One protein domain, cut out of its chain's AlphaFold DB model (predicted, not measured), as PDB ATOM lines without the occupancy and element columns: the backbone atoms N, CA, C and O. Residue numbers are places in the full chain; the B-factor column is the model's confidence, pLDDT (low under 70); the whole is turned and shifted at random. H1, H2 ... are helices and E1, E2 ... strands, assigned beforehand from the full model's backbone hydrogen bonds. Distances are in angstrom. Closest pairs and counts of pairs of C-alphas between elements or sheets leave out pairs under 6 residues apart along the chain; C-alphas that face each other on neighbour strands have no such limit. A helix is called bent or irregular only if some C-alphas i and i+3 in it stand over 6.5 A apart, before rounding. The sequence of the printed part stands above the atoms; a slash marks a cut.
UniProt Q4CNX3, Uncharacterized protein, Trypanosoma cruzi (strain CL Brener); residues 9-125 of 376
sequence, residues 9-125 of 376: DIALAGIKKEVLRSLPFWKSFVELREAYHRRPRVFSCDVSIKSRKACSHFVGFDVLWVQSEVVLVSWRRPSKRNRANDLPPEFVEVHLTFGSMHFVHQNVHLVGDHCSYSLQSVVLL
ATOM      1  N   ASP A   9      15.597  -9.092  30.183       92.46
ATOM      2  CA  ASP A   9      15.113 -10.125  29.257       92.46
ATOM      3  C   ASP A   9      15.985 -10.245  28.000       92.46
ATOM      4  O   ASP A   9      16.352 -11.348  27.587       92.46
ATOM      5  N   ILE A  10      16.363  -9.106  27.404       92.36
ATOM      6  CA  ILE A  10      17.242  -9.085  26.227       92.36
ATOM      7  C   ILE A  10      18.635  -9.591  26.618       92.36
ATOM      8  O   ILE A  10      19.213 -10.415  25.906       92.36
ATOM      9  N   ALA A  11      19.155  -9.147  27.769       93.70
ATOM     10  CA  ALA A  11      20.451  -9.593  28.265       93.70
ATOM     11  C   ALA A  11      20.478 -11.110  28.522       93.70
ATOM     12  O   ALA A  11      21.398 -11.793  28.077       93.70
ATOM     13  N   LEU A  12      19.449 -11.654  29.177       94.64
ATOM     14  CA  LEU A  12      19.294 -13.082  29.457       94.64
ATOM     15  C   LEU A  12      19.228 -13.915  28.175       94.64
ATOM     16  O   LEU A  12      19.884 -14.954  28.096       94.64
ATOM     17  N   ALA A  13      18.481 -13.467  27.163       93.59
ATOM     18  CA  ALA A  13      18.383 -14.169  25.886       93.59
ATOM     19  C   ALA A  13      19.744 -14.256  25.170       93.59
ATOM     20  O   ALA A  13      20.141 -15.335  24.713       93.59
ATOM     21  N   GLY A  14      20.486 -13.146  25.121       94.01
ATOM     22  CA  GLY A  14      21.827 -13.104  24.539       94.01
ATOM     23  C   GLY A  14      22.841 -13.949  25.311       94.01
ATOM     24  O   GLY A  14      23.565 -14.748  24.718       94.01
ATOM     25  N   ILE A  15      22.819 -13.869  26.642       95.52
ATOM     26  CA  ILE A  15      23.665 -14.691  27.511       95.52
ATOM     27  C   ILE A  15      23.349 -16.182  27.350       95.52
ATOM     28  O   ILE A  15      24.269 -16.988  27.235       95.52
ATOM     29  N   LYS A  16      22.072 -16.582  27.299       96.25
ATOM     30  CA  LYS A  16      21.682 -17.987  27.080       96.25
ATOM     31  C   LYS A  16      22.243 -18.518  25.763       96.25
ATOM     32  O   LYS A  16      22.757 -19.636  25.716       96.25
ATOM     33  N   LYS A  17      22.175 -17.713  24.699       94.65
ATOM     34  CA  LYS A  17      22.761 -18.038  23.394       94.65
ATOM     35  C   LYS A  17      24.277 -18.206  23.495       94.65
ATOM     36  O   LYS A  17      24.802 -19.179  22.958       94.65
ATOM     37  N   GLU A  18      24.960 -17.325  24.219       93.82
ATOM     38  CA  GLU A  18      26.406 -17.406  24.433       93.82
ATOM     39  C   GLU A  18      26.825 -18.634  25.258       93.82
ATOM     40  O   GLU A  18      27.755 -19.356  24.884       93.82
ATOM     41  N   VAL A  19      26.105 -18.930  26.343       95.05
ATOM     42  CA  VAL A  19      26.305 -20.137  27.159       95.05
ATOM     43  C   VAL A  19      26.151 -21.386  26.295       95.05
ATOM     44  O   VAL A  19      27.044 -22.223  26.266       95.05
ATOM     45  N   LEU A  20      25.073 -21.502  25.516       95.09
ATOM     46  CA  LEU A  20      24.851 -22.664  24.647       95.09
ATOM     47  C   LEU A  20      25.879 -22.773  23.508       95.09
ATOM     48  O   LEU A  20      26.230 -23.887  23.108       95.09
ATOM     49  N   ARG A  21      26.366 -21.638  22.990       92.05
ATOM     50  CA  ARG A  21      27.417 -21.583  21.963       92.05
ATOM     51  C   ARG A  21      28.754 -22.096  22.494       92.05
ATOM     52  O   ARG A  21      29.446 -22.813  21.773       92.05
ATOM     53  N   SER A  22      29.110 -21.725  23.722       92.04
ATOM     54  CA  SER A  22      30.417 -22.009  24.331       92.04
ATOM     55  C   SER A  22      30.461 -23.321  25.130       92.04
ATOM     56  O   SER A  22      31.513 -23.957  25.199       92.04
ATOM     57  N   LEU A  23      29.323 -23.786  25.654       94.26
ATOM     58  CA  LEU A  23      29.182 -25.020  26.440       94.26
ATOM     59  C   LEU A  23      29.863 -26.258  25.825       94.26
ATOM     60  O   LEU A  23      30.490 -27.005  26.577       94.26
ATOM     61  N   PRO A  24      29.826 -26.505  24.495       92.58
ATOM     62  CA  PRO A  24      30.516 -27.647  23.892       92.58
ATOM     63  C   PRO A  24      32.039 -27.699  24.098       92.58
ATOM     64  O   PRO A  24      32.641 -28.743  23.826       92.58
ATOM     65  N   PHE A  25      32.651 -26.595  24.539       90.20
ATOM     66  CA  PHE A  25      34.085 -26.456  24.806       90.20
ATOM     67  C   PHE A  25      34.422 -26.504  26.304       90.20
ATOM     68  O   PHE A  25      35.593 -26.477  26.675       90.20
ATOM     69  N   TRP A  26      33.422 -26.563  27.186       92.85
ATOM     70  CA  TRP A  26      33.650 -26.636  28.629       92.85
ATOM     71  C   TRP A  26      34.046 -28.056  29.035       92.85
ATOM     72  O   TRP A  26      33.529 -29.029  28.479       92.85
ATOM     73  N   LYS A  27      34.943 -28.179  30.021       92.34
ATOM     74  CA  LYS A  27      35.540 -29.454  30.452       92.34
ATOM     75  C   LYS A  27      34.467 -30.504  30.726       92.34
ATOM     76  O   LYS A  27      34.511 -31.570  30.127       92.34
ATOM     77  N   SER A  28      33.442 -30.172  31.513       92.34
ATOM     78  CA  SER A  28      32.369 -31.120  31.847       92.34
ATOM     79  C   SER A  28      31.626 -31.658  30.615       92.34
ATOM     80  O   SER A  28      31.262 -32.830  30.574       92.34
ATOM     81  N   PHE A  29      31.422 -30.836  29.580       93.43
ATOM     82  CA  PHE A  29      30.798 -31.287  28.333       93.43
ATOM     83  C   PHE A  29      31.755 -32.155  27.505       93.43
ATOM     84  O   PHE A  29      31.344 -33.167  26.931       93.43
ATOM     85  N   VAL A  30      33.028 -31.755  27.426       90.49
ATOM     86  CA  VAL A  30      34.079 -32.475  26.695       90.49
ATOM     87  C   VAL A  30      34.308 -33.862  27.294       90.49
ATOM     88  O   VAL A  30      34.286 -34.837  26.547       90.49
ATOM     89  N   GLU A  31      34.402 -33.966  28.616       89.21
ATOM     90  CA  GLU A  31      34.617 -35.232  29.319       89.21
ATOM     91  C   GLU A  31      33.422 -36.174  29.180       89.21
ATOM     92  O   GLU A  31      33.596 -37.362  28.911       89.21
ATOM     93  N   LEU A  32      32.188 -35.658  29.255       90.24
ATOM     94  CA  LEU A  32      31.004 -36.461  28.938       90.24
ATOM     95  C   LEU A  32      31.037 -36.942  27.482       90.24
ATOM     96  O   LEU A  32      30.732 -38.100  27.193       90.24
ATOM     97  N   ARG A  33      31.437 -36.085  26.539       89.75
ATOM     98  CA  ARG A  33      31.573 -36.489  25.135       89.75
ATOM     99  C   ARG A  33      32.595 -37.611  24.958       89.75
ATOM    100  O   ARG A  33      32.367 -38.507  24.143       89.75
ATOM    101  N   GLU A  34      33.704 -37.552  25.684       86.52
ATOM    102  CA  GLU A  34      34.789 -38.530  25.628       86.52
ATOM    103  C   GLU A  34      34.398 -39.852  26.280       86.52
ATOM    104  O   GLU A  34      34.517 -40.891  25.632       86.52
ATOM    105  N   ALA A  35      33.825 -39.811  27.484       86.36
ATOM    106  CA  ALA A  35      33.385 -40.990  28.226       86.36
ATOM    107  C   ALA A  35      32.326 -41.814  27.471       86.36
ATOM    108  O   ALA A  35      32.343 -43.045  27.513       86.36
ATOM    109  N   TYR A  36      31.413 -41.153  26.749       86.65
ATOM    110  CA  TYR A  36      30.331 -41.816  26.005       86.65
ATOM    111  C   TYR A  36      30.582 -41.911  24.492       86.65
ATOM    112  O   TYR A  36      29.745 -42.448  23.760       86.65
ATOM    113  N   HIS A  37      31.716 -41.393  24.004       86.37
ATOM    114  CA  HIS A  37      32.076 -41.309  22.581       86.37
ATOM    115  C   HIS A  37      30.963 -40.724  21.685       86.37
ATOM    116  O   HIS A  37      30.786 -41.127  20.529       86.37
ATOM    117  N   ARG A  38      30.165 -39.798  22.225       88.10
ATOM    118  CA  ARG A  38      29.003 -39.171  21.574       88.10
ATOM    119  C   ARG A  38      28.819 -37.761  22.107       88.10
ATOM    120  O   ARG A  38      29.049 -37.525  23.280       88.10
ATOM    121  N   ARG A  39      28.363 -36.828  21.267       90.70
ATOM    122  CA  ARG A  39      28.043 -35.460  21.706       90.70
ATOM    123  C   ARG A  39      26.854 -35.496  22.690       90.70
ATOM    124  O   ARG A  39      25.781 -35.926  22.258       90.70
ATOM    125  N   PRO A  40      27.012 -35.038  23.948       92.92
ATOM    126  CA  PRO A  40      25.894 -34.870  24.871       92.92
ATOM    127  C   PRO A  40      24.843 -33.928  24.280       92.92
ATOM    128  O   PRO A  40      25.176 -32.982  23.557       92.92
ATOM    129  N   ARG A  41      23.566 -34.178  24.566       94.33
ATOM    130  CA  ARG A  41      22.466 -33.284  24.185       94.33
ATOM    131  C   ARG A  41      22.119 -32.389  25.365       94.33
ATOM    132  O   ARG A  41      21.995 -32.883  26.476       94.33
ATOM    133  N   VAL A  42      21.924 -31.100  25.111       96.26
ATOM    134  CA  VAL A  42      21.338 -30.191  26.104       96.26
ATOM    135  C   VAL A  42      19.833 -30.446  26.124       96.26
ATOM    136  O   VAL A  42      19.175 -30.262  25.101       96.26
ATOM    137  N   PHE A  43      19.316 -30.928  27.250       95.34
ATOM    138  CA  PHE A  43      17.888 -31.154  27.468       95.34
ATOM    139  C   PHE A  43      17.200 -29.864  27.923       95.34
ATOM    140  O   PHE A  43      16.217 -29.446  27.316       95.34
ATOM    141  N   SER A  44      17.780 -29.187  28.913       96.95
ATOM    142  CA  SER A  44      17.366 -27.859  29.366       96.95
ATOM    143  C   SER A  44      18.583 -26.996  29.711       96.95
ATOM    144  O   SER A  44      19.688 -27.495  29.942       96.95
ATOM    145  N   CYS A  45      18.386 -25.680  29.663       97.79
ATOM    146  CA  CYS A  45      19.375 -24.674  30.031       97.79
ATOM    147  C   CYS A  45      18.626 -23.427  30.497       97.79
ATOM    148  O   CYS A  45      18.106 -22.670  29.668       97.79
ATOM    149  N   ASP A  46      18.555 -23.237  31.805       97.77
ATOM    150  CA  ASP A  46      17.911 -22.086  32.427       97.77
ATOM    151  C   ASP A  46      18.979 -21.142  32.960       97.77
ATOM    152  O   ASP A  46      19.961 -21.567  33.564       97.77
ATOM    153  N   VAL A  47      18.828 -19.848  32.683       97.66
ATOM    154  CA  VAL A  47      19.812 -18.827  33.053       97.66
ATOM    155  C   VAL A  47      19.153 -17.748  33.898       97.66
ATOM    156  O   VAL A  47      18.022 -17.352  33.633       97.66
ATOM    157  N   SER A  48      19.861 -17.262  34.915       97.69
ATOM    158  CA  SER A  48      19.405 -16.154  35.760       97.69
ATOM    159  C   SER A  48      20.552 -15.203  36.087       97.69
ATOM    160  O   SER A  48      21.647 -15.639  36.453       97.69
ATOM    161  N   ILE A  49      20.305 -13.897  35.967       97.37
ATOM    162  CA  ILE A  49      21.247 -12.860  36.397       97.37
ATOM    163  C   ILE A  49      21.186 -12.785  37.923       97.37
ATOM    164  O   ILE A  49      20.119 -12.651  38.513       97.37
ATOM    165  N   LYS A  50      22.344 -12.897  38.571       97.09
ATOM    166  CA  LYS A  50      22.493 -12.805  40.030       97.09
ATOM    167  C   LYS A  50      23.106 -11.478  40.471       97.09
ATOM    168  O   LYS A  50      22.907 -11.060  41.604       97.09
ATOM    169  N   SER A  51      23.878 -10.836  39.597       96.49
ATOM    170  CA  SER A  51      24.460  -9.512  39.823       96.49
ATOM    171  C   SER A  51      24.671  -8.816  38.486       96.49
ATOM    172  O   SER A  51      25.087  -9.459  37.523       96.49
ATOM    173  N   ARG A  52      24.440  -7.503  38.453       96.58
ATOM    174  CA  ARG A  52      24.749  -6.610  37.334       96.58
ATOM    175  C   ARG A  52      25.415  -5.355  37.887       96.58
ATOM    176  O   ARG A  52      24.878  -4.729  38.799       96.58
ATOM    177  N   LYS A  53      26.585  -4.998  37.364       96.87
ATOM    178  CA  LYS A  53      27.342  -3.807  37.771       96.87
ATOM    179  C   LYS A  53      27.857  -3.086  36.534       96.87
ATOM    180  O   LYS A  53      28.457  -3.723  35.677       96.87
ATOM    181  N   ALA A  54      27.640  -1.778  36.449       96.12
ATOM    182  CA  ALA A  54      28.195  -0.980  35.363       96.12
ATOM    183  C   ALA A  54      29.724  -0.918  35.468       96.12
ATOM    184  O   ALA A  54      30.265  -0.775  36.567       96.12
ATOM    185  N   CYS A  55      30.401  -1.021  34.326       96.69
ATOM    186  CA  CYS A  55      31.848  -0.878  34.248       96.69
ATOM    187  C   CYS A  55      32.241   0.593  34.394       96.69
ATOM    188  O   CYS A  55      31.610   1.479  33.811       96.69
ATOM    189  N   SER A  56      33.304   0.843  35.151       96.17
ATOM    190  CA  SER A  56      33.882   2.184  35.305       96.17
ATOM    191  C   SER A  56      35.074   2.411  34.376       96.17
ATOM    192  O   SER A  56      35.292   3.533  33.924       96.17
ATOM    193  N   HIS A  57      35.808   1.345  34.053       95.37
ATOM    194  CA  HIS A  57      36.930   1.364  33.129       95.37
ATOM    195  C   HIS A  57      36.457   1.100  31.691       95.37
ATOM    196  O   HIS A  57      36.721   1.893  30.789       95.37
ATOM    197  N   PHE A  58      35.671   0.039  31.480       94.12
ATOM    198  CA  PHE A  58      35.102  -0.302  30.167       94.12
ATOM    199  C   PHE A  58      33.734   0.358  29.946       94.12
ATOM    200  O   PHE A  58      32.696  -0.304  29.906       94.12
ATOM    201  N   VAL A  59      33.722   1.689  29.836       93.11
ATOM    202  CA  VAL A  59      32.488   2.485  29.706       93.11
ATOM    203  C   VAL A  59      31.594   1.958  28.573       93.11
ATOM    204  O   VAL A  59      32.046   1.738  27.452       93.11
ATOM    205  N   GLY A  60      30.304   1.785  28.868       92.04
ATOM    206  CA  GLY A  60      29.319   1.229  27.933       92.04
ATOM    207  C   GLY A  60      29.088  -0.277  28.079       92.04
ATOM    208  O   GLY A  60      28.224  -0.815  27.388       92.04
ATOM    209  N   PHE A  61      29.795  -0.946  28.991       94.34
ATOM    210  CA  PHE A  61      29.575  -2.345  29.346       94.34
ATOM    211  C   PHE A  61      29.099  -2.499  30.792       94.34
ATOM    212  O   PHE A  61      29.415  -1.693  31.666       94.34
ATOM    213  N   ASP A  62      28.385  -3.589  31.054       96.21
ATOM    214  CA  ASP A  62      28.073  -4.077  32.393       96.21
ATOM    215  C   ASP A  62      28.763  -5.425  32.633       96.21
ATOM    216  O   ASP A  62      28.805  -6.271  31.740       96.21
ATOM    217  N   VAL A  63      29.249  -5.651  33.854       97.10
ATOM    218  CA  VAL A  63      29.638  -6.975  34.351       97.10
ATOM    219  C   VAL A  63      28.402  -7.662  34.912       97.10
ATOM    220  O   VAL A  63      27.771  -7.161  35.850       97.10
ATOM    221  N   LEU A  64      28.062  -8.823  34.356       97.36
ATOM    222  CA  LEU A  64      26.974  -9.667  34.834       97.36
ATOM    223  C   LEU A  64      27.529 -10.976  35.399       97.36
ATOM    224  O   LEU A  64      28.318 -11.657  34.744       97.36
ATOM    225  N   TRP A  65      27.067 -11.352  36.593       97.80
ATOM    226  CA  TRP A  65      27.199 -12.718  37.101       97.80
ATOM    227  C   TRP A  65      25.913 -13.481  36.840       97.80
ATOM    228  O   TRP A  65      24.831 -13.044  37.244       97.80
ATOM    229  N   VAL A  66      26.039 -14.625  36.180       97.84
ATOM    230  CA  VAL A  66      24.914 -15.415  35.694       97.84
ATOM    231  C   VAL A  66      25.053 -16.842  36.191       97.84
ATOM    232  O   VAL A  66      26.091 -17.473  35.999       97.84
ATOM    233  N   GLN A  67      23.988 -17.362  36.793       98.11
ATOM    234  CA  GLN A  67      23.863 -18.783  37.091       98.11
ATOM    235  C   GLN A  67      23.155 -19.479  35.930       98.11
ATOM    236  O   GLN A  67      22.119 -18.999  35.470       98.11
ATOM    237  N   SER A  68      23.700 -20.602  35.474       98.12
ATOM    238  CA  SER A  68      23.130 -21.450  34.429       98.12
ATOM    239  C   SER A  68      22.906 -22.861  34.961       98.12
ATOM    240  O   SER A  68      23.856 -23.522  35.373       98.12
ATOM    241  N   GLU A  69      21.667 -23.329  34.931       98.19
ATOM    242  CA  GLU A  69      21.276 -24.698  35.267       98.19
ATOM    243  C   GLU A  69      21.108 -25.480  33.970       98.19
ATOM    244  O   GLU A  69      20.230 -25.190  33.160       98.19
ATOM    245  N   VAL A  70      22.006 -26.434  33.737       97.79
ATOM    246  CA  VAL A  70      22.115 -27.169  32.478       97.79
ATOM    247  C   VAL A  70      21.893 -28.648  32.742       97.79
ATOM    248  O   VAL A  70      22.590 -29.253  33.556       97.79
ATOM    249  N   VAL A  71      20.968 -29.244  31.996       97.22
ATOM    250  CA  VAL A  71      20.744 -30.691  31.998       97.22
ATOM    251  C   VAL A  71      21.302 -31.276  30.710       97.22
ATOM    252  O   VAL A  71      20.863 -30.932  29.608       97.22
ATOM    253  N   LEU A  72      22.294 -32.153  30.844       95.78
ATOM    254  CA  LEU A  72      22.907 -32.876  29.735       95.78
ATOM    255  C   LEU A  72      22.432 -34.325  29.720       95.78
ATOM    256  O   LEU A  72      22.425 -34.988  30.751       95.78
ATOM    257  N   VAL A  73      22.105 -34.833  28.533       93.49
ATOM    258  CA  VAL A  73      21.716 -36.231  28.322       93.49
ATOM    259  C   VAL A  73      22.693 -36.902  27.367       93.49
ATOM    260  O   VAL A  73      22.911 -36.440  26.240       93.49
ATOM    261  N   SER A  74      23.247 -38.030  27.806       88.68
ATOM    262  CA  SER A  74      24.129 -38.891  27.018       88.68
ATOM    263  C   SER A  74      23.574 -40.309  26.934       88.68
ATOM    264  O   SER A  74      23.001 -40.838  27.881       88.68
ATOM    265  N   TRP A  75      23.763 -40.940  25.776       80.06
ATOM    266  CA  TRP A  75      23.314 -42.308  25.522       80.06
ATOM    267  C   TRP A  75      24.475 -43.272  25.698       80.06
ATOM    268  O   TRP A  75      25.423 -43.240  24.903       80.06
ATOM    269  N   ARG A  76      24.377 -44.178  26.669       69.60
ATOM    270  CA  ARG A  76      25.327 -45.279  26.786       69.60
ATOM    271  C   ARG A  76      24.999 -46.327  25.727       69.60
ATOM    272  O   ARG A  76      23.883 -46.838  25.657       69.60
ATOM    273  N   ARG A  77      25.962 -46.655  24.861       62.85
ATOM    274  CA  ARG A  77      25.813 -47.842  24.009       62.85
ATOM    275  C   ARG A  77      25.883 -49.082  24.907       62.85
ATOM    276  O   ARG A  77      26.834 -49.171  25.687       62.85
ATOM    277  N   PRO A  78      24.966 -50.051  24.762       58.17
ATOM    278  CA  PRO A  78      25.143 -51.356  25.377       58.17
ATOM    279  C   PRO A  78      26.505 -51.919  24.967       58.17
ATOM    280  O   PRO A  78      26.865 -51.895  23.782       58.17
ATOM    281  N   SER A  79      27.302 -52.379  25.934       57.80
ATOM    282  CA  SER A  79      28.570 -53.037  25.616       57.80
ATOM    283  C   SER A  79      28.272 -54.254  24.730       57.80
ATOM    284  O   SER A  79      27.352 -55.021  25.010       57.80
ATOM    285  N   LYS A  80      29.010 -54.423  23.628       57.42
ATOM    286  CA  LYS A  80      28.745 -55.423  22.570       57.42
ATOM    287  C   LYS A  80      28.877 -56.902  23.009       57.42
ATOM    288  O   LYS A  80      29.095 -57.756  22.155       57.42
ATOM    289  N   ARG A  81      28.784 -57.243  24.302       55.55
ATOM    290  CA  ARG A  81      29.142 -58.577  24.815       55.55
ATOM    291  C   ARG A  81      28.029 -59.465  25.371       55.55
ATOM    292  O   ARG A  81      28.326 -60.631  25.567       55.55
ATOM    293  N   ASN A  82      26.774 -59.025  25.485       47.92
ATOM    294  CA  ASN A  82      25.671 -59.929  25.855       47.92
ATOM    295  C   ASN A  82      24.543 -59.898  24.814       47.92
ATOM    296  O   ASN A  82      23.625 -59.093  24.895       47.92
ATOM    297  N   ARG A  83      24.610 -60.807  23.835       50.59
ATOM    298  CA  ARG A  83      23.595 -61.022  22.780       50.59
ATOM    299  C   ARG A  83      22.330 -61.763  23.265       50.59
ATOM    300  O   ARG A  83      21.707 -62.459  22.476       50.59
ATOM    301  N   ALA A  84      21.956 -61.653  24.539       54.82
ATOM    302  CA  ALA A  84      20.827 -62.421  25.079       54.82
ATOM    303  C   ALA A  84      19.857 -61.639  25.976       54.82
ATOM    304  O   ALA A  84      18.819 -62.187  26.311       54.82
ATOM    305  N   ASN A  85      20.138 -60.377  26.320       52.37
ATOM    306  CA  ASN A  85      19.191 -59.502  27.016       52.37
ATOM    307  C   ASN A  85      19.378 -58.078  26.480       52.37
ATOM    308  O   ASN A  85      20.393 -57.444  26.776       52.37
ATOM    309  N   ASP A  86      18.425 -57.600  25.677       50.00
ATOM    310  CA  ASP A  86      18.327 -56.200  25.254       50.00
ATOM    311  C   ASP A  86      18.086 -55.322  26.489       50.00
ATOM    312  O   ASP A  86      16.956 -54.979  26.829       50.00
ATOM    313  N   LEU A  87      19.156 -54.969  27.207       52.03
ATOM    314  CA  LEU A  87      19.085 -53.860  28.146       52.03
ATOM    315  C   LEU A  87      18.815 -52.601  27.312       52.03
ATOM    316  O   LEU A  87      19.597 -52.312  26.393       52.03
ATOM    317  N   PRO A  88      17.718 -51.868  27.581       52.72
ATOM    318  CA  PRO A  88      17.441 -50.633  26.873       52.72
ATOM    319  C   PRO A  88      18.642 -49.694  27.028       52.72
ATOM    320  O   PRO A  88      19.345 -49.749  28.041       52.72
ATOM    321  N   PRO A  89      18.928 -48.851  26.023       59.59
ATOM    322  CA  PRO A  89      20.020 -47.898  26.123       59.59
ATOM    323  C   PRO A  89      19.850 -47.057  27.396       59.59
ATOM    324  O   PRO A  89      18.877 -46.320  27.528       59.59
ATOM    325  N   GLU A  90      20.796 -47.187  28.328       66.94
ATOM    326  CA  GLU A  90      20.822 -46.385  29.550       66.94
ATOM    327  C   GLU A  90      21.049 -44.921  29.155       66.94
ATOM    328  O   GLU A  90      22.065 -44.570  28.532       66.94
ATOM    329  N   PHE A  91      20.078 -44.071  29.483       76.50
ATOM    330  CA  PHE A  91      20.251 -42.629  29.430       76.50
ATOM    331  C   PHE A  91      20.961 -42.196  30.708       76.50
ATOM    332  O   PHE A  91      20.614 -42.627  31.805       76.50
ATOM    333  N   VAL A  92      21.982 -41.362  30.557       86.27
ATOM    334  CA  VAL A  92      22.636 -40.711  31.689       86.27
ATOM    335  C   VAL A  92      22.279 -39.243  31.619       86.27
ATOM    336  O   VAL A  92      22.630 -38.562  30.652       86.27
ATOM    337  N   GLU A  93      21.547 -38.797  32.630       92.35
ATOM    338  CA  GLU A  93      21.195 -37.402  32.851       92.35
ATOM    339  C   GLU A  93      22.175 -36.798  33.856       92.35
ATOM    340  O   GLU A  93      22.455 -37.382  34.902       92.35
ATOM    341  N   VAL A  94      22.740 -35.645  33.508       93.98
ATOM    342  CA  VAL A  94      23.713 -34.936  34.338       93.98
ATOM    343  C   VAL A  94      23.229 -33.510  34.536       93.98
ATOM    344  O   VAL A  94      23.133 -32.743  33.575       93.98
ATOM    345  N   HIS A  95      22.952 -33.161  35.789       96.82
ATOM    346  CA  HIS A  95      22.562 -31.816  36.197       96.82
ATOM    347  C   HIS A  95      23.804 -31.038  36.619       96.82
ATOM    348  O   HIS A  95      24.497 -31.423  37.562       96.82
ATOM    349  N   LEU A  96      24.088 -29.946  35.917       97.23
ATOM    350  CA  LEU A  96      25.246 -29.096  36.161       97.23
ATOM    351  C   LEU A  96      24.783 -27.668  36.414       97.23
ATOM    352  O   LEU A  96      23.881 -27.166  35.745       97.23
ATOM    353  N   THR A  97      25.431 -26.998  37.360       97.68
ATOM    354  CA  THR A  97      25.134 -25.608  37.694       97.68
ATOM    355  C   THR A  97      26.404 -24.806  37.521       97.68
ATOM    356  O   THR A  97      27.388 -24.995  38.230       97.68
ATOM    357  N   PHE A  98      26.386 -23.893  36.564       97.80
ATOM    358  CA  PHE A  98      27.521 -23.042  36.267       97.80
ATOM    359  C   PHE A  98      27.272 -21.632  36.772       97.80
ATOM    360  O   PHE A  98      26.177 -21.095  36.645       97.80
ATOM    361  N   GLY A  99      28.310 -21.021  37.320       97.36
ATOM    362  CA  GLY A  99      28.422 -19.581  37.444       97.36
ATOM    363  C   GLY A  99      29.264 -19.058  36.291       97.36
ATOM    364  O   GLY A  99      30.315 -19.625  35.993       97.36
ATOM    365  N   SER A 100      28.820 -18.003  35.621       97.28
ATOM    366  CA  SER A 100      29.564 -17.388  34.526       97.28
ATOM    367  C   SER A 100      29.571 -15.872  34.638       97.28
ATOM    368  O   SER A 100      28.578 -15.259  35.034       97.28
ATOM    369  N   MET A 101      30.711 -15.275  34.299       97.24
ATOM    370  CA  MET A 101      30.873 -13.826  34.238       97.24
ATOM    371  C   MET A 101      30.848 -13.373  32.785       97.24
ATOM    372  O   MET A 101      31.535 -13.963  31.951       97.24
ATOM    373  N   HIS A 102      30.084 -12.321  32.501       96.36
ATOM    374  CA  HIS A 102      29.920 -11.761  31.163       96.36
ATOM    375  C   HIS A 102      30.142 -10.252  31.182       96.36
ATOM    376  O   HIS A 102      29.621  -9.576  32.069       96.36
ATOM    377  N   PHE A 103      30.837  -9.727  30.174       95.50
ATOM    378  CA  PHE A 103      30.720  -8.317  29.800       95.50
ATOM    379  C   PHE A 103      29.586  -8.166  28.789       95.50
ATOM    380  O   PHE A 103      29.623  -8.776  27.719       95.50
ATOM    381  N   VAL A 104      28.585  -7.349  29.119       95.41
ATOM    382  CA  VAL A 104      27.421  -7.106  28.262       95.41
ATOM    383  C   VAL A 104      27.371  -5.651  27.827       95.41
ATOM    384  O   VAL A 104      27.356  -4.752  28.665       95.41
ATOM    385  N   HIS A 105      27.323  -5.403  26.518       93.89
ATOM    386  CA  HIS A 105      27.240  -4.041  25.994       93.89
ATOM    387  C   HIS A 105      25.871  -3.422  26.319       93.89
ATOM    388  O   HIS A 105      24.820  -3.950  25.946       93.89
ATOM    389  N   GLN A 106      25.859  -2.256  26.967       91.75
ATOM    390  CA  GLN A 106      24.643  -1.594  27.456       91.75
ATOM    391  C   GLN A 106      23.651  -1.258  26.333       91.75
ATOM    392  O   GLN A 106      22.445  -1.211  26.570       91.75
ATOM    393  N   ASN A 107      24.144  -1.069  25.106       88.47
ATOM    394  CA  ASN A 107      23.334  -0.754  23.928       88.47
ATOM    395  C   ASN A 107      23.219  -1.931  22.944       88.47
ATOM    396  O   ASN A 107      22.994  -1.695  21.761       88.47
ATOM    397  N   VAL A 108      23.407  -3.186  23.378       86.61
ATOM    398  CA  VAL A 108      23.354  -4.369  22.488       86.61
ATOM    399  C   VAL A 108      22.078  -4.446  21.640       86.61
ATOM    400  O   VAL A 108      22.134  -4.771  20.460       86.61
ATOM    401  N   HIS A 109      20.941  -4.028  22.195       82.66
ATOM    402  CA  HIS A 109      19.658  -3.937  21.490       82.66
ATOM    403  C   HIS A 109      19.658  -2.945  20.307       82.66
ATOM    404  O   HIS A 109      18.757  -2.994  19.476       82.66
ATOM    405  N   LEU A 110      20.653  -2.054  20.226       84.37
ATOM    406  CA  LEU A 110      20.847  -1.091  19.138       84.37
ATOM    407  C   LEU A 110      21.988  -1.490  18.195       84.37
ATOM    408  O   LEU A 110      21.892  -1.246  16.997       84.37
ATOM    409  N   VAL A 111      23.078  -2.059  18.728       80.00
ATOM    410  CA  VAL A 111      24.299  -2.362  17.950       80.00
ATOM    411  C   VAL A 111      24.352  -3.797  17.410       80.00
ATOM    412  O   VAL A 111      25.167  -4.088  16.539       80.00
ATOM    413  N   GLY A 112      23.465  -4.678  17.881       78.43
ATOM    414  CA  GLY A 112      23.413  -6.089  17.500       78.43
ATOM    415  C   GLY A 112      24.293  -6.998  18.367       78.43
ATOM    416  O   GLY A 112      25.144  -6.545  19.124       78.43
ATOM    417  N   ASP A 113      24.083  -8.311  18.247       78.55
ATOM    418  CA  ASP A 113      24.655  -9.331  19.146       78.55
ATOM    419  C   ASP A 113      26.186  -9.487  19.079       78.55
ATOM    420  O   ASP A 113      26.787 -10.050  19.997       78.55
ATOM    421  N   HIS A 114      26.828  -9.071  17.985       71.49
ATOM    422  CA  HIS A 114      28.231  -9.407  17.735       71.49
ATOM    423  C   HIS A 114      29.141  -8.806  18.820       71.49
ATOM    424  O   HIS A 114      29.124  -7.598  19.037       71.49
ATOM    425  N   CYS A 115      29.927  -9.651  19.502       70.06
ATOM    426  CA  CYS A 115      30.812  -9.270  20.617       70.06
ATOM    427  C   CYS A 115      30.121  -8.535  21.785       70.06
ATOM    428  O   CYS A 115      30.783  -7.845  22.554       70.06
ATOM    429  N   SER A 116      28.802  -8.681  21.941       87.54
ATOM    430  CA  SER A 116      28.043  -7.929  22.948       87.54
ATOM    431  C   SER A 116      27.759  -8.689  24.245       87.54
ATOM    432  O   SER A 116      27.183  -8.104  25.158       87.54
ATOM    433  N   TYR A 117      28.148  -9.965  24.328       91.84
ATOM    434  CA  TYR A 117      27.935 -10.854  25.478       91.84
ATOM    435  C   TYR A 117      29.209 -11.664  25.760       91.84
ATOM    436  O   TYR A 117      29.203 -12.887  25.690       91.84
ATOM    437  N   SER A 118      30.342 -10.998  25.975       90.80
ATOM    438  CA  SER A 118      31.644 -11.667  26.070       90.80
ATOM    439  C   SER A 118      31.766 -12.465  27.370       90.80
ATOM    440  O   SER A 118      31.935 -11.882  28.444       90.80
ATOM    441  N   LEU A 119      31.733 -13.796  27.272       92.81
ATOM    442  CA  LEU A 119      31.997 -14.711  28.383       92.81
ATOM    443  C   LEU A 119      33.456 -14.578  28.851       92.81
ATOM    444  O   LEU A 119      34.370 -14.759  28.057       92.81
ATOM    445  N   GLN A 120      33.670 -14.284  30.134       91.88
ATOM    446  CA  GLN A 120      35.007 -14.091  30.722       91.88
ATOM    447  C   GLN A 120      35.487 -15.288  31.536       91.88
ATOM    448  O   GLN A 120      36.674 -15.562  31.631       91.88
ATOM    449  N   SER A 121      34.569 -16.002  32.181       93.59
ATOM    450  CA  SER A 121      34.932 -17.126  33.041       93.59
ATOM    451  C   SER A 121      33.732 -18.013  33.294       93.59
ATOM    452  O   SER A 121      32.600 -17.523  33.344       93.59
ATOM    453  N   VAL A 122      34.001 -19.286  33.557       95.98
ATOM    454  CA  VAL A 122      33.001 -20.279  33.936       95.98
ATOM    455  C   VAL A 122      33.502 -21.028  35.165       95.98
ATOM    456  O   VAL A 122      34.649 -21.472  35.207       95.98
ATOM    457  N   VAL A 123      32.630 -21.179  36.154       95.93
ATOM    458  CA  VAL A 123      32.855 -21.932  37.388       95.93
ATOM    459  C   VAL A 123      31.773 -22.996  37.482       95.93
ATOM    460  O   VAL A 123      30.588 -22.676  37.418       95.93
ATOM    461  N   LEU A 124      32.156 -24.258  37.659       95.76
ATOM    462  CA  LEU A 124      31.210 -25.309  38.024       95.76
ATOM    463  C   LEU A 124      30.888 -25.166  39.516       95.76
ATOM    464  O   LEU A 124      31.751 -25.405  40.352       95.76
ATOM    465  N   LEU A 125      29.676 -24.746  39.876       94.64
ATOM    466  CA  LEU A 125      29.351 -24.384  41.264       94.64
ATOM    467  C   LEU A 125      29.396 -25.582  42.217       94.64
ATOM    468  O   LEU A 125      29.746 -25.411  43.381       94.64
TER     469      LEU A 125
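What this domain is: This is residues 9 to 125 of the 376 residues of an uncharacterized protein of Trypanosoma cruzi (strain CL Brener) (UniProt Q4CNX3). A long, twisted sheet of four strands curls round helix H1, and H2 covers the same face farther along. Residues 80 to 85 stick out at the far end of the loop between E2 and E3, and this loop adds to the length. The printed part has 117 residues with three named helices and four named strands, in the order H1 H2 E1 E2 E3 H3 E4; the sheet, E1 E2 E3 E4, is antiparallel, and the class is mixed. The whole is loose, with a radius of gyration of the C-alphas of 18.2 A and spans of 66 by 26 by 20 A.

Where its parts are: H1, residues 9 to 25, begins at C-alpha 9 (15.113, -10.125, 29.257) and measures 25.4 A; it is irregular, with C-alphas 21 and 24 7.1 A apart. H2 is residues 27 to 35. E1, residues 41 to 54, measures 34.7 A; E2, 61 to 75, 40.6 A; E3, 91 to 105, 39.4 A. H3 is residues 108 to 111. E4, residues 117 to 124, ends at C-alpha 124 (31.210, -25.309, 38.024).

How they stand to each other: E1, E2 and E3 form a meander, each strand the antiparallel neighbour of the one before: N 48 and O 67 are 2.9 A apart, N 68 and O 98 2.8 A. E4 is antiparallel to E3, with N 99 and O 123 at 2.8 A. H1 and H2 are on one face, making two layers; the closest C-alphas of H1 and E1 are Lys 16 and Val 47, 6.3 A. H2 has a height of 9.4 A over the sheet. H3 is not on it. Every O i to N i+4 pair is within hydrogen-bond range in H2, 11 of 13 in H1; H3 is too short for one.

The domain as a whole: The farthest C-alphas, Ser 56 and Ala 84, are 66.7 A apart. The printed part has no cut. The E2 to E3 link is long, and its residues 76 to 90 have pLDDT under 70.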